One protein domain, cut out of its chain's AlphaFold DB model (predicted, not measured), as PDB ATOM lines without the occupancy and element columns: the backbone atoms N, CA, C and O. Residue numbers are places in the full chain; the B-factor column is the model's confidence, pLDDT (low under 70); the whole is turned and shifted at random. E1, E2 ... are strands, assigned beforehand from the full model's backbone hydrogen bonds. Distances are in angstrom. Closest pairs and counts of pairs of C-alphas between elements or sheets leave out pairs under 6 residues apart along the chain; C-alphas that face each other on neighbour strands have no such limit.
ATOM      1  N   ILE A  13     -25.495  48.744 -34.213       92.19
ATOM      2  CA  ILE A  13     -24.530  48.432 -33.151       92.19
ATOM      3  C   ILE A  13     -24.899  47.111 -32.475       92.19
ATOM      4  O   ILE A  13     -26.051  46.911 -32.093       92.19
ATOM      5  N   ALA A  14     -23.903  46.257 -32.257       91.88
ATOM      6  CA  ALA A  14     -24.001  45.108 -31.363       91.88
ATOM      7  C   ALA A  14     -22.809  45.081 -30.398       91.88
ATOM      8  O   ALA A  14     -21.711  45.529 -30.741       91.88
ATOM      9  N   SER A  15     -23.021  44.548 -29.201       94.25
ATOM     10  CA  SER A  15     -21.960  44.122 -28.296       94.25
ATOM     11  C   SER A  15     -21.664  42.650 -28.508       94.25
ATOM     12  O   SER A  15     -22.525  41.868 -28.902       94.25
ATOM     13  N   TYR A  16     -20.416  42.274 -28.261       95.12
ATOM     14  CA  TYR A  16     -20.023  40.878 -28.190       95.12
ATOM     15  C   TYR A  16     -19.200  40.623 -26.934       95.12
ATOM     16  O   TYR A  16     -18.517  41.511 -26.409       95.12
ATOM     17  N   SER A  17     -19.235  39.382 -26.466       95.00
ATOM     18  CA  SER A  17     -18.305  38.879 -25.465       95.00
ATOM     19  C   SER A  17     -17.971  37.413 -25.714       95.00
ATOM     20  O   SER A  17     -18.797  36.660 -26.229       95.00
ATOM     21  N   ILE A  18     -16.751  37.019 -25.363       95.19
ATOM     22  CA  ILE A  18     -16.309  35.624 -25.344       95.19
ATOM     23  C   ILE A  18     -15.839  35.322 -23.930       95.19
ATOM     24  O   ILE A  18     -14.955  36.000 -23.417       95.19
ATOM     25  N   ASP A  19     -16.429  34.319 -23.299       93.12
ATOM     26  CA  ASP A  19     -16.082  33.887 -21.953       93.12
ATOM     27  C   ASP A  19     -15.435  32.505 -21.990       93.12
ATOM     28  O   ASP A  19     -15.971  31.576 -22.588       93.12
ATOM     29  N   LEU A  20     -14.277  32.376 -21.348       91.62
ATOM     30  CA  LEU A  20     -13.529  31.130 -21.186       91.62
ATOM     31  C   LEU A  20     -13.287  30.933 -19.683       91.62
ATOM     32  O   LEU A  20     -12.173  31.152 -19.209       91.62
ATOM     33  N   PRO A  21     -14.305  30.529 -18.903       88.88
ATOM     34  CA  PRO A  21     -14.317  30.682 -17.442       88.88
ATOM     35  C   PRO A  21     -13.244  29.869 -16.709       88.88
ATOM     36  O   PRO A  21     -12.886  30.184 -15.578       88.88
ATOM     37  N   LYS A  22     -12.739  28.800 -17.333       89.06
ATOM     38  CA  LYS A  22     -11.654  27.967 -16.787       89.06
ATOM     39  C   LYS A  22     -10.260  28.409 -17.246       89.06
ATOM     40  O   LYS A  22      -9.276  27.826 -16.804       89.06
ATOM     41  N   SER A  23     -10.180  29.384 -18.147       86.62
ATOM     42  CA  SER A  23      -8.932  29.904 -18.695       86.62
ATOM     43  C   SER A  23      -8.408  31.079 -17.864       86.62
ATOM     44  O   SER A  23      -9.161  31.754 -17.171       86.62
ATOM     45  N   ASP A  24      -7.110  31.358 -17.972       83.06
ATOM     46  CA  ASP A  24      -6.456  32.543 -17.401       83.06
ATOM     47  C   ASP A  24      -6.706  33.820 -18.228       83.06
ATOM     48  O   ASP A  24      -6.193  34.893 -17.901       83.06
ATOM     49  N   LYS A  25      -7.447  33.713 -19.338       83.56
ATOM     50  CA  LYS A  25      -7.666  34.813 -20.275       83.56
ATOM     51  C   LYS A  25      -8.757  35.756 -19.810       83.56
ATOM     52  O   LYS A  25      -9.828  35.350 -19.373       83.56
ATOM     53  N   SER A  26      -8.486  37.047 -19.984       84.75
ATOM     54  CA  SER A  26      -9.500  38.088 -19.858       84.75
ATOM     55  C   SER A  26     -10.615  37.844 -20.865       84.75
ATOM     56  O   SER A  26     -10.314  37.601 -22.030       84.75
ATOM     57  N   ARG A  27     -11.868  37.993 -20.432       90.19
ATOM     58  CA  ARG A  27     -13.079  37.906 -21.259       90.19
ATOM     59  C   ARG A  27     -13.060  38.959 -22.382       90.19
ATOM     60  O   ARG A  27     -13.329  40.128 -22.081       90.19
ATOM     61  N   PRO A  28     -12.762  38.612 -23.652       92.62
ATOM     62  CA  PRO A  28     -12.747  39.594 -24.727       92.62
ATOM     63  C   PRO A  28     -14.155  40.128 -24.961       92.62
ATOM     64  O   PRO A  28     -15.127  39.373 -24.961       92.62
ATOM     65  N   THR A  29     -14.271  41.437 -25.143       95.06
ATOM     66  CA  THR A  29     -15.547  42.114 -25.369       95.06
ATOM     67  C   THR A  29     -15.341  43.356 -26.222       95.06
ATOM     68  O   THR A  29     -14.240  43.908 -26.274       95.06
ATOM     69  N   GLY A  30     -16.394  43.806 -26.892       95.25
ATOM     70  CA  GLY A  30     -16.364  45.054 -27.633       95.25
ATOM     71  C   GLY A  30     -17.698  45.390 -28.274       95.25
ATOM     72  O   GLY A  30     -18.675  44.650 -28.153       95.25
ATOM     73  N   LEU A  31     -17.705  46.520 -28.976       95.81
ATOM     74  CA  LEU A  31     -18.807  46.960 -29.819       95.81
ATOM     75  C   LEU A  31     -18.412  46.824 -31.286       95.81
ATOM     76  O   LEU A  31     -17.280  47.122 -31.668       95.81
ATOM     77  N   VAL A  32     -19.363  46.403 -32.107       95.38
ATOM     78  CA  VAL A  32     -19.211  46.262 -33.554       95.38
ATOM     79  C   VAL A  32     -20.340  46.994 -34.267       95.38
ATOM     80  O   VAL A  32     -21.427  47.159 -33.713       95.38
ATOM     81  N   LYS A  33     -20.066  47.462 -35.489       95.38
ATOM     82  CA  LYS A  33     -21.016  48.208 -36.320       95.38
ATOM     83  C   LYS A  33     -21.155  47.575 -37.692       95.38
ATOM     84  O   LYS A  33     -20.146  47.190 -38.281       95.38
ATOM     85  N   THR A  34     -22.379  47.481 -38.195       94.88
ATOM     86  CA  THR A  34     -22.631  46.988 -39.551       94.88
ATOM     87  C   THR A  34     -22.140  47.962 -40.620       94.88
ATOM     88  O   THR A  34     -22.231  49.178 -40.459       94.88
ATOM     89  N   ASP A  35     -21.624  47.411 -41.714       96.19
ATOM     90  CA  ASP A  35     -21.260  48.125 -42.936       96.19
ATOM     91  C   ASP A  35     -22.486  48.399 -43.831       96.19
ATOM     92  O   ASP A  35     -23.615  48.025 -43.498       96.19
ATOM     93  N   ALA A  36     -22.259  49.015 -44.994       96.25
ATOM     94  CA  ALA A  36     -23.287  49.322 -45.995       96.25
ATOM     95  C   ALA A  36     -24.069  48.095 -46.512       96.25
ATOM     96  O   ALA A  36     -25.143  48.237 -47.092       96.25
ATOM     97  N   SER A  37     -23.566  46.871 -46.308       95.88
ATOM     98  CA  SER A  37     -24.285  45.628 -46.626       95.88
ATOM     99  C   SER A  37     -25.156  45.121 -45.468       95.88
ATOM    100  O   SER A  37     -25.783  44.061 -45.564       95.88
ATOM    101  N   GLY A  38     -25.199  45.863 -44.359       94.44
ATOM    102  CA  GLY A  38     -25.899  45.488 -43.140       94.44
ATOM    103  C   GLY A  38     -25.248  44.307 -42.422       94.44
ATOM    104  O   GLY A  38     -25.947  43.529 -41.764       94.44
ATOM    105  N   LYS A  39     -23.934  44.115 -42.589       94.56
ATOM    106  CA  LYS A  39     -23.164  43.009 -42.001       94.56
ATOM    107  C   LYS A  39     -21.980  43.544 -41.219       94.56
ATOM    108  O   LYS A  39     -21.515  44.646 -41.462       94.56
ATOM    109  N   VAL A  40     -21.475  42.756 -40.280       94.06
ATOM    110  CA  VAL A  40     -20.228  43.071 -39.589       94.06
ATOM    111  C   VAL A  40     -19.360  41.834 -39.478       94.06
ATOM    112  O   VAL A  40     -19.857  40.722 -39.302       94.06
ATOM    113  N   ARG A  41     -18.048  42.036 -39.586       93.56
ATOM    114  CA  ARG A  41     -17.038  41.015 -39.338       93.56
ATOM    115  C   ARG A  41     -15.938  41.630 -38.490       93.56
ATOM    116  O   ARG A  41     -15.394  42.669 -38.846       93.56
ATOM    117  N   THR A  42     -15.607  40.971 -37.391       91.62
ATOM    118  CA  THR A  42     -14.490  41.350 -36.525       91.62
ATOM    119  C   THR A  42     -13.606  40.138 -36.264       91.62
ATOM    120  O   THR A  42     -14.066  38.998 -36.348       91.62
ATOM    121  N   VAL A  43     -12.333  40.389 -35.976       92.62
ATOM    122  CA  VAL A  43     -11.381  39.374 -35.524       92.62
ATOM    123  C   VAL A  43     -11.158  39.603 -34.039       92.62
ATOM    124  O   VAL A  43     -10.793  40.704 -33.633       92.62
ATOM    125  N   GLY A  51      -2.478  24.518 -20.721       86.06
ATOM    126  CA  GLY A  51      -3.332  23.692 -19.866       86.06
ATOM    127  C   GLY A  51      -4.746  23.533 -20.426       86.06
ATOM    128  O   GLY A  51      -4.947  23.596 -21.638       86.06
ATOM    129  N   GLY A  52      -5.713  23.301 -19.538       88.00
ATOM    130  CA  GLY A  52      -7.101  23.004 -19.895       88.00
ATOM    131  C   GLY A  52      -7.523  21.589 -19.526       88.00
ATOM    132  O   GLY A  52      -6.796  20.865 -18.844       88.00
ATOM    133  N   ASN A  53      -8.723  21.213 -19.958       91.19
ATOM    134  CA  ASN A  53      -9.193  19.840 -19.832       91.19
ATOM    135  C   ASN A  53      -8.487  18.984 -20.889       91.19
ATOM    136  O   ASN A  53      -8.329  19.417 -22.031       91.19
ATOM    137  N   ASP A  54      -8.087  17.771 -20.518       92.69
ATOM    138  CA  ASP A  54      -7.653  16.767 -21.486       92.69
ATOM    139  C   ASP A  54      -8.891  16.257 -22.242       92.69
ATOM    140  O   ASP A  54      -9.824  15.735 -21.633       92.69
ATOM    141  N   ALA A  55      -8.887  16.388 -23.566       92.75
ATOM    142  CA  ALA A  55      -9.819  15.676 -24.431       92.75
ATOM    143  C   ALA A  55      -9.468  14.180 -24.487       92.75
ATOM    144  O   ALA A  55      -8.341  13.764 -24.173       92.75
ATOM    145  N   ASP A  56     -10.417  13.377 -24.968       94.38
ATOM    146  CA  ASP A  56     -10.133  12.002 -25.356       94.38
ATOM    147  C   ASP A  56      -9.035  11.933 -26.422       94.38
ATOM    148  O   ASP A  56      -8.748  12.888 -27.154       94.38
ATOM    149  N   VAL A  57      -8.378  10.775 -26.486       95.38
ATOM    150  CA  VAL A  57      -7.361  10.541 -27.507       95.38
ATOM    151  C   VAL A  57      -8.029  10.307 -28.855       95.38
ATOM    152  O   VAL A  57      -9.024   9.589 -28.939       95.38
ATOM    153  N   PHE A  58      -7.452  10.854 -29.919       94.31
ATOM    154  CA  PHE A  58      -7.903  10.569 -31.277       94.31
ATOM    155  C   PHE A  58      -6.766  10.001 -32.119       94.31
ATOM    156  O   PHE A  58      -5.589  10.295 -31.894       94.31
ATOM    157  N   ALA A  59      -7.141   9.144 -33.066       96.00
ATOM    158  CA  ALA A  59      -6.218   8.512 -33.990       96.00
ATOM    159  C   ALA A  59      -6.248   9.241 -35.334       96.00
ATOM    160  O   ALA A  59      -7.294   9.333 -35.975       96.00
ATOM    161  N   GLU A  60      -5.090   9.711 -35.766       95.06
ATOM    162  CA  GLU A  60      -4.847  10.177 -37.125       95.06
ATOM    163  C   GLU A  60      -4.102   9.072 -37.882       95.06
ATOM    164  O   GLU A  60      -3.175   8.464 -37.341       95.06
ATOM    165  N   LYS A  61      -4.530   8.778 -39.112       93.06
ATOM    166  CA  LYS A  61      -3.915   7.745 -39.952       93.06
ATOM    167  C   LYS A  61      -3.346   8.366 -41.217       93.06
ATOM    168  O   LYS A  61      -4.091   8.966 -41.989       93.06
ATOM    169  N   ASP A  62      -2.060   8.145 -41.442       89.50
ATOM    170  CA  ASP A  62      -1.366   8.455 -42.687       89.50
ATOM    171  C   ASP A  62      -0.542   7.230 -43.152       89.50
ATOM    172  O   ASP A  62      -1.118   6.170 -43.404       89.50
ATOM    173  N   ARG A  63       0.787   7.331 -43.272       92.06
ATOM    174  CA  ARG A  63       1.693   6.177 -43.387       92.06
ATOM    175  C   ARG A  63       1.857   5.413 -42.064       92.06
ATOM    176  O   ARG A  63       2.413   4.323 -42.102       92.06
ATOM    177  N   TRP A  64       1.437   5.999 -40.943       93.69
ATOM    178  CA  TRP A  64       1.480   5.468 -39.580       93.69
ATOM    179  C   TRP A  64       0.122   5.726 -38.903       93.69
ATOM    180  O   TRP A  64      -0.746   6.431 -39.423       93.69
ATOM    181  N   THR A  65      -0.085   5.161 -37.715       96.25
ATOM    182  CA  THR A  65      -1.165   5.564 -36.805       96.25
ATOM    183  C   THR A  65      -0.599   6.435 -35.687       96.25
ATOM    184  O   THR A  65       0.160   5.960 -34.836       96.25
ATOM    185  N   HIS A  66      -1.010   7.701 -35.660       96.81
ATOM    186  CA  HIS A  66      -0.657   8.673 -34.630       96.81
ATOM    187  C   HIS A  66      -1.789   8.804 -33.616       96.81
ATOM    188  O   HIS A  66      -2.935   9.059 -33.978       96.81
ATOM    189  N   ILE A  67      -1.473   8.638 -32.333       97.44
ATOM    190  CA  ILE A  67      -2.415   8.881 -31.240       97.44
ATOM    191  C   ILE A  67      -2.101  10.236 -30.625       97.44
ATOM    192  O   ILE A  67      -1.018  10.431 -30.070       97.44
ATOM    193  N   TRP A  68      -3.062  11.148 -30.689       96.81
ATOM    194  CA  TRP A  68      -2.949  12.513 -30.189       96.81
ATOM    195  C   TRP A  68      -3.814  12.722 -28.951       96.81
ATOM    196  O   TRP A  68      -4.839  12.064 -28.774       96.81
ATOM    197  N   ARG A  69      -3.418  13.676 -28.107       95.88
ATOM    198  CA  ARG A  69      -4.275  14.246 -27.063       95.88
ATOM    199  C   ARG A  69      -4.207  15.760 -27.097       95.88
ATOM    200  O   ARG A  69      -3.122  16.333 -27.209       95.88
ATOM    201  N   THR A  70      -5.369  16.373 -26.929       94.81
ATOM    202  CA  THR A  70      -5.540  17.822 -26.941       94.81
ATOM    203  C   THR A  70      -5.943  18.321 -25.564       94.81
ATOM    204  O   THR A  70      -6.776  17.715 -24.899       94.81
ATOM    205  N   GLN A  71      -5.358  19.438 -25.154       94.75
ATOM    206  CA  GLN A  71      -5.773  20.234 -24.013       94.75
ATOM    207  C   GLN A  71      -6.507  21.469 -24.501       94.75
ATOM    208  O   GLN A  71      -6.046  22.145 -25.430       94.75
ATOM    209  N   TYR A  72      -7.651  21.749 -23.891       93.94
ATOM    210  CA  TYR A  72      -8.532  22.805 -24.355       93.94
ATOM    211  C   TYR A  72      -9.347  23.431 -23.223       93.94
ATOM    212  O   TYR A  72      -9.587  22.819 -22.178       93.94
ATOM    213  N   PHE A  73      -9.791  24.663 -23.450       94.81
ATOM    214  CA  PHE A  73     -10.804  25.318 -22.630       94.81
ATOM    215  C   PHE A  73     -12.113  25.424 -23.398       94.81
ATOM    216  O   PHE A  73     -12.128  25.790 -24.571       94.81
ATOM    217  N   GLU A  74     -13.210  25.133 -22.712       93.88
ATOM    218  CA  GLU A  74     -14.557  25.389 -23.205       93.88
ATOM    219  C   GLU A  74     -15.090  26.673 -22.591       93.88
ATOM    220  O   GLU A  74     -14.766  27.030 -21.452       93.88
ATOM    221  N   GLY A  75     -15.951  27.336 -23.341       94.00
ATOM    222  CA  GLY A  75     -16.657  28.510 -22.881       94.00
ATOM    223  C   GLY A  75     -17.809  28.860 -23.799       94.00
ATOM    224  O   GLY A  75     -18.368  27.998 -24.486       94.00
ATOM    225  N   SER A  76     -18.168  30.134 -23.820       95.75
ATOM    226  CA  SER A  76     -19.284  30.635 -24.611       95.75
ATOM    227  C   SER A  76     -18.952  31.951 -25.292       95.75
ATOM    228  O   SER A  76     -18.047  32.683 -24.898       95.75
ATOM    229  N   TRP A  77     -19.704  32.256 -26.338       95.56
ATOM    230  CA  TRP A  77     -19.759  33.588 -26.914       95.56
ATOM    231  C   TRP A  77     -21.195  34.090 -26.869       95.56
ATOM    232  O   TRP A  77     -22.142  33.299 -26.893       95.56
ATOM    233  N   VAL A  78     -21.340  35.406 -26.791       94.50
ATOM    234  CA  VAL A  78     -22.625  36.101 -26.813       94.50
ATOM    235  C   VAL A  78     -22.510  37.323 -27.716       94.50
ATOM    236  O   VAL A  78     -21.506  38.036 -27.652       94.50
ATOM    237  N   VAL A  79     -23.532  37.563 -28.534       92.62
ATOM    238  CA  VAL A  79     -23.744  38.793 -29.303       92.62
ATOM    239  C   VAL A  79     -25.127  39.335 -28.976       92.62
ATOM    240  O   VAL A  79     -26.129  38.630 -29.083       92.62
ATOM    241  N   ASP A  80     -25.193  40.597 -28.582       90.19
ATOM    242  CA  ASP A  80     -26.423  41.229 -28.123       90.19
ATOM    243  C   ASP A  80     -26.519  42.689 -28.573       90.19
ATOM    244  O   ASP A  80     -25.551  43.295 -29.030       90.19
ATOM    245  N   ASN A  81     -27.724  43.252 -28.496       85.31
ATOM    246  CA  ASN A  81     -27.921  44.678 -28.714       85.31
ATOM    247  C   ASN A  81     -27.818  45.391 -27.355       85.31
ATOM    248  O   ASN A  81     -28.749  45.272 -26.558       85.31
ATOM    249  N   PRO A  82     -26.761  46.181 -27.096       85.75
ATOM    250  CA  PRO A  82     -26.547  46.811 -25.792       85.75
ATOM    251  C   PRO A  82     -27.587  47.894 -25.468       85.75
ATOM    252  O   PRO A  82     -27.670  48.351 -24.331       85.75
ATOM    253  N   TYR A  83     -28.368  48.326 -26.463       82.94
ATOM    254  CA  TYR A  83     -29.444  49.304 -26.312       82.94
ATOM    255  C   TYR A  83     -30.829  48.661 -26.226       82.94
ATOM    256  O   TYR A  83     -31.817  49.374 -26.044       82.94
ATOM    257  N   ALA A  84     -30.927  47.336 -26.364       75.88
ATOM    258  CA  ALA A  84     -32.173  46.643 -26.093       75.88
ATOM    259  C   ALA A  84     -32.441  46.720 -24.586       75.88
ATOM    260  O   ALA A  84     -31.735  46.128 -23.770       75.88
ATOM    261  N   LEU A  85     -33.464  47.483 -24.204       64.56
ATOM    262  CA  LEU A  85     -33.986  47.432 -22.847       64.56
ATOM    263  C   LEU A  85     -34.565  46.026 -22.655       64.56
ATOM    264  O   LEU A  85     -35.429  45.613 -23.425       64.56
ATOM    265  N   ASN A  86     -34.064  45.285 -21.662       63.12
ATOM    266  CA  ASN A  86     -34.484  43.915 -21.329       63.12
ATOM    267  C   ASN A  86     -35.903  43.866 -20.727       63.12
ATOM    268  O   ASN A  86     -36.139  43.265 -19.679       63.12
ATOM    269  N   THR A  87     -36.846  44.578 -21.330       61.53
ATOM    270  CA  THR A  87     -38.175  44.831 -20.795       61.53
ATOM    271  C   THR A  87     -39.192  44.696 -21.922       61.53
ATOM    272  O   THR A  87     -39.362  45.613 -22.721       61.53
ATOM    273  N   GLY A  88     -39.882  43.556 -21.977       64.50
ATOM    274  CA  GLY A  88     -40.990  43.322 -22.906       64.50
ATOM    275  C   GLY A  88     -41.027  41.904 -23.473       64.50
ATOM    276  O   GLY A  88     -40.017  41.201 -23.480       64.50
ATOM    277  N   LEU A  89     -42.202  41.494 -23.959       66.69
ATOM    278  CA  LEU A  89     -42.426  40.185 -24.589       66.69
ATOM    279  C   LEU A  89     -41.608  40.001 -25.879       66.69
ATOM    280  O   LEU A  89     -41.221  38.881 -26.193       66.69
ATOM    281  N   ASP A  90     -41.277  41.103 -26.552       68.94
ATOM    282  CA  ASP A  90     -40.510  41.117 -27.801       68.94
ATOM    283  C   ASP A  90     -39.021  41.435 -27.580       68.94
ATOM    284  O   ASP A  90     -38.327  41.859 -28.505       68.94
ATOM    285  N   THR A  91     -38.515  41.270 -26.350       67.00
ATOM    286  CA  THR A  91     -37.100  41.526 -26.042       67.00
ATOM    287  C   THR A  91     -36.219  40.601 -26.890       67.00
ATOM    288  O   THR A  91     -36.280  39.378 -26.704       67.00
ATOM    289  N   PRO A  92     -35.366  41.142 -27.782       68.38
ATOM    290  CA  PRO A  92     -34.466  40.330 -28.586       68.38
ATOM    291  C   PRO A  92     -33.572  39.508 -27.668       68.38
ATOM    292  O   PRO A  92     -32.917  40.048 -26.777       68.38
ATOM    293  N   HIS A  93     -33.565  38.192 -27.856       76.38
ATOM    294  CA  HIS A  93     -32.674  37.344 -27.085       76.38
ATOM    295  C   HIS A  93     -31.261  37.461 -27.651       76.38
ATOM    296  O   HIS A  93     -31.101  37.469 -28.875       76.38
ATOM    297  N   PRO A  94     -30.244  37.552 -26.782       85.12
ATOM    298  CA  PRO A  94     -28.867  37.548 -27.232       85.12
ATOM    299  C   PRO A  94     -28.587  36.261 -28.011       85.12
ATOM    300  O   PRO A  94     -28.958  35.166 -27.564       85.12
ATOM    301  N   ASP A  95     -27.925  36.396 -29.156       89.94
ATOM    302  CA  ASP A  95     -27.391  35.242 -29.864       89.94
ATOM    303  C   ASP A  95     -26.188  34.713 -29.084       89.94
ATOM    304  O   ASP A  95     -25.410  35.479 -28.509       89.94
ATOM    305  N   LYS A  96     -26.065  33.396 -28.993       94.06
ATOM    306  CA  LYS A  96     -25.072  32.759 -28.133       94.06
ATOM    307  C   LYS A  96     -24.705  31.379 -28.631       94.06
ATOM    308  O   LYS A  96     -25.530  30.646 -29.173       94.06
ATOM    309  N   GLY A  97     -23.481  30.975 -28.330       95.38
ATOM    310  CA  GLY A  97     -22.997  29.642 -28.647       95.38
ATOM    311  C   GLY A  97     -21.831  29.222 -27.772       95.38
ATOM    312  O   GLY A  97     -21.417  29.937 -26.859       95.38
ATOM    313  N   GLN A  98     -21.318  28.028 -28.048       95.56
ATOM    314  CA  GLN A  98     -20.140  27.484 -27.383       95.56
ATOM    315  C   GLN A  98     -18.876  27.789 -28.183       95.56
ATOM    316  O   GLN A  98     -18.909  27.903 -29.410       95.56
ATOM    317  N   VAL A  99     -17.753  27.898 -27.479       92.94
ATOM    318  CA  VAL A  99     -16.420  28.010 -28.076       92.94
ATOM    319  C   VAL A  99     -15.468  27.024 -27.406       92.94
ATOM    320  O   VAL A  99     -15.506  26.842 -26.190       92.94
ATOM    321  N   GLY A 100     -14.615  26.395 -28.214       91.88
ATOM    322  CA  GLY A 100     -13.489  25.589 -27.758       91.88
ATOM    323  C   GLY A 100     -12.175  26.262 -28.142       91.88
ATOM    324  O   GLY A 100     -11.946  26.546 -29.316       91.88
ATOM    325  N   HIS A 101     -11.312  26.512 -27.163       93.31
ATOM    326  CA  HIS A 101      -9.979  27.068 -27.364       93.31
ATOM    327  C   HIS A 101      -8.935  25.965 -27.175       93.31
ATOM    328  O   HIS A 101      -8.683  25.521 -26.055       93.31
ATOM    329  N   ILE A 102      -8.350  25.504 -28.281       92.69
ATOM    330  CA  ILE A 102      -7.299  24.481 -28.284       92.69
ATOM    331  C   ILE A 102      -5.983  25.115 -27.822       92.69
ATOM    332  O   ILE A 102      -5.455  26.002 -28.488       92.69
ATOM    333  N   CYS A 103      -5.449  24.642 -26.697       92.31
ATOM    334  CA  CYS A 103      -4.255  25.206 -26.067       92.31
ATOM    335  C   CYS A 103      -2.990  24.448 -26.433       92.31
ATOM    336  O   CYS A 103      -1.960  25.036 -26.761       92.31
ATOM    337  N   HIS A 104      -3.057  23.123 -26.359       92.88
ATOM    338  CA  HIS A 104      -1.906  22.281 -26.617       92.88
ATOM    339  C   HIS A 104      -2.344  20.951 -27.200       92.88
ATOM    340  O   HIS A 104      -3.284  20.334 -26.714       92.88
ATOM    341  N   GLN A 105      -1.636  20.483 -28.218       93.19
ATOM    342  CA  GLN A 105      -1.860  19.174 -28.805       93.19
ATOM    343  C   GLN A 105      -0.540  18.418 -28.789       93.19
ATOM    344  O   GLN A 105       0.468  18.905 -29.302       93.19
ATOM    345  N   ARG A 106      -0.546  17.237 -28.170       94.19
ATOM    346  CA  ARG A 106       0.650  16.408 -28.010       94.19
ATOM    347  C   ARG A 106       0.459  15.032 -28.616       94.19
ATOM    348  O   ARG A 106      -0.595  14.409 -28.468       94.19
ATOM    349  N   LEU A 107       1.515  14.555 -29.258       96.31
ATOM    350  CA  LEU A 107       1.615  13.189 -29.738       96.31
ATOM    351  C   LEU A 107       1.865  12.268 -28.540       96.31
ATOM    352  O   LEU A 107       2.805  12.477 -27.775       96.31
ATOM    353  N   ILE A 108       1.022  11.254 -28.370       96.62
ATOM    354  CA  ILE A 108       1.194  10.222 -27.343       96.62
ATOM    355  C   ILE A 108       2.076   9.099 -27.879       96.62
ATOM    356  O   ILE A 108       3.016   8.680 -27.208       96.62
ATOM    357  N   LYS A 109       1.754   8.587 -29.071       96.12
ATOM    358  CA  LYS A 109       2.534   7.542 -29.739       96.12
ATOM    359  C   LYS A 109       2.295   7.542 -31.242       96.12
ATOM    360  O   LYS A 109       1.219   7.923 -31.695       96.12
ATOM    361  N   SER A 110       3.273   7.013 -31.966       97.19
ATOM    362  CA  SER A 110       3.174   6.687 -33.388       97.19
ATOM    363  C   SER A 110       3.501   5.214 -33.558       97.19
ATOM    364  O   SER A 110       4.521   4.749 -33.050       97.19
ATOM    365  N   THR A 111       2.645   4.478 -34.250       95.44
ATOM    366  CA  THR A 111       2.883   3.074 -34.610       95.44
ATOM    367  C   THR A 111       2.808   2.919 -36.121       95.44
ATOM    368  O   THR A 111       1.999   3.631 -36.713       95.44
ATOM    369  N   PRO A 112       3.628   2.046 -36.735       88.56
ATOM    370  CA  PRO A 112       3.517   1.758 -38.163       88.56
ATOM    371  C   PRO A 112       2.089   1.366 -38.554       88.56
ATOM    372  O   PRO A 112       1.396   0.752 -37.706       88.56
TER     373      PRO A 112
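This is residues 13 to 43 and 51 to 112 of the 112 residues of an uncharacterized protein of Pseudomonas savastanoi pv. retacarpa (UniProt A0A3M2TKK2). Two long antiparallel strands, E4 and E5, run side by side as a twisted ribbon that makes the long axis, with E1 and E2 added beside E4 near one end and E3 at the other end. The loop of residues 85 to 91 sticks out at the end near E1 and E2. The printed part has 93 residues and five named strands, E1 to E5 along the chain, with no named helix; it is all strand, in one branched antiparallel sheet. It is extended, with a radius of gyration of the C-alphas of 19.4 A, and spans 61 by 31 by 25 A.

E1, residues 13 to 19, begins at C-alpha 13 (-24.530, 48.432, -33.151) and is 20.2 A long. E2 is residues 29 to 33, 13.7 A, and E3 residues 58 to 61, 10.0 A. E4, residues 65 to 80, measures 44.6 A and bends by 55 degrees at residue 71. E5, residues 95 to 111, measures 44.4 A, bends by 61 degrees at residue 108 and ends at C-alpha 111 (2.883, 3.074, -34.610).

E1 and E2 form a hairpin, with N 16 and O 30 at 2.9 A. On the other side of E1 is E4, with N 17 and O 78 at 2.9 A. E1 and E3 lie on one side of E4, and are apart. E3, E4 and E5 form a meander, each strand the antiparallel neighbour of the one before: N 60 and O 66 are 2.9 A apart, N 73 and O 101 3.0 A. Residues 53 to 54 pair with residues 71 to 72 of E4, antiparallel.

The sheet is twisted. Residues 44 to 50 are not printed; C-alphas 43 and 51 are 23.6 A apart. The link from E4 to E5 is long, and its residues 85 to 92 have pLDDT under 70.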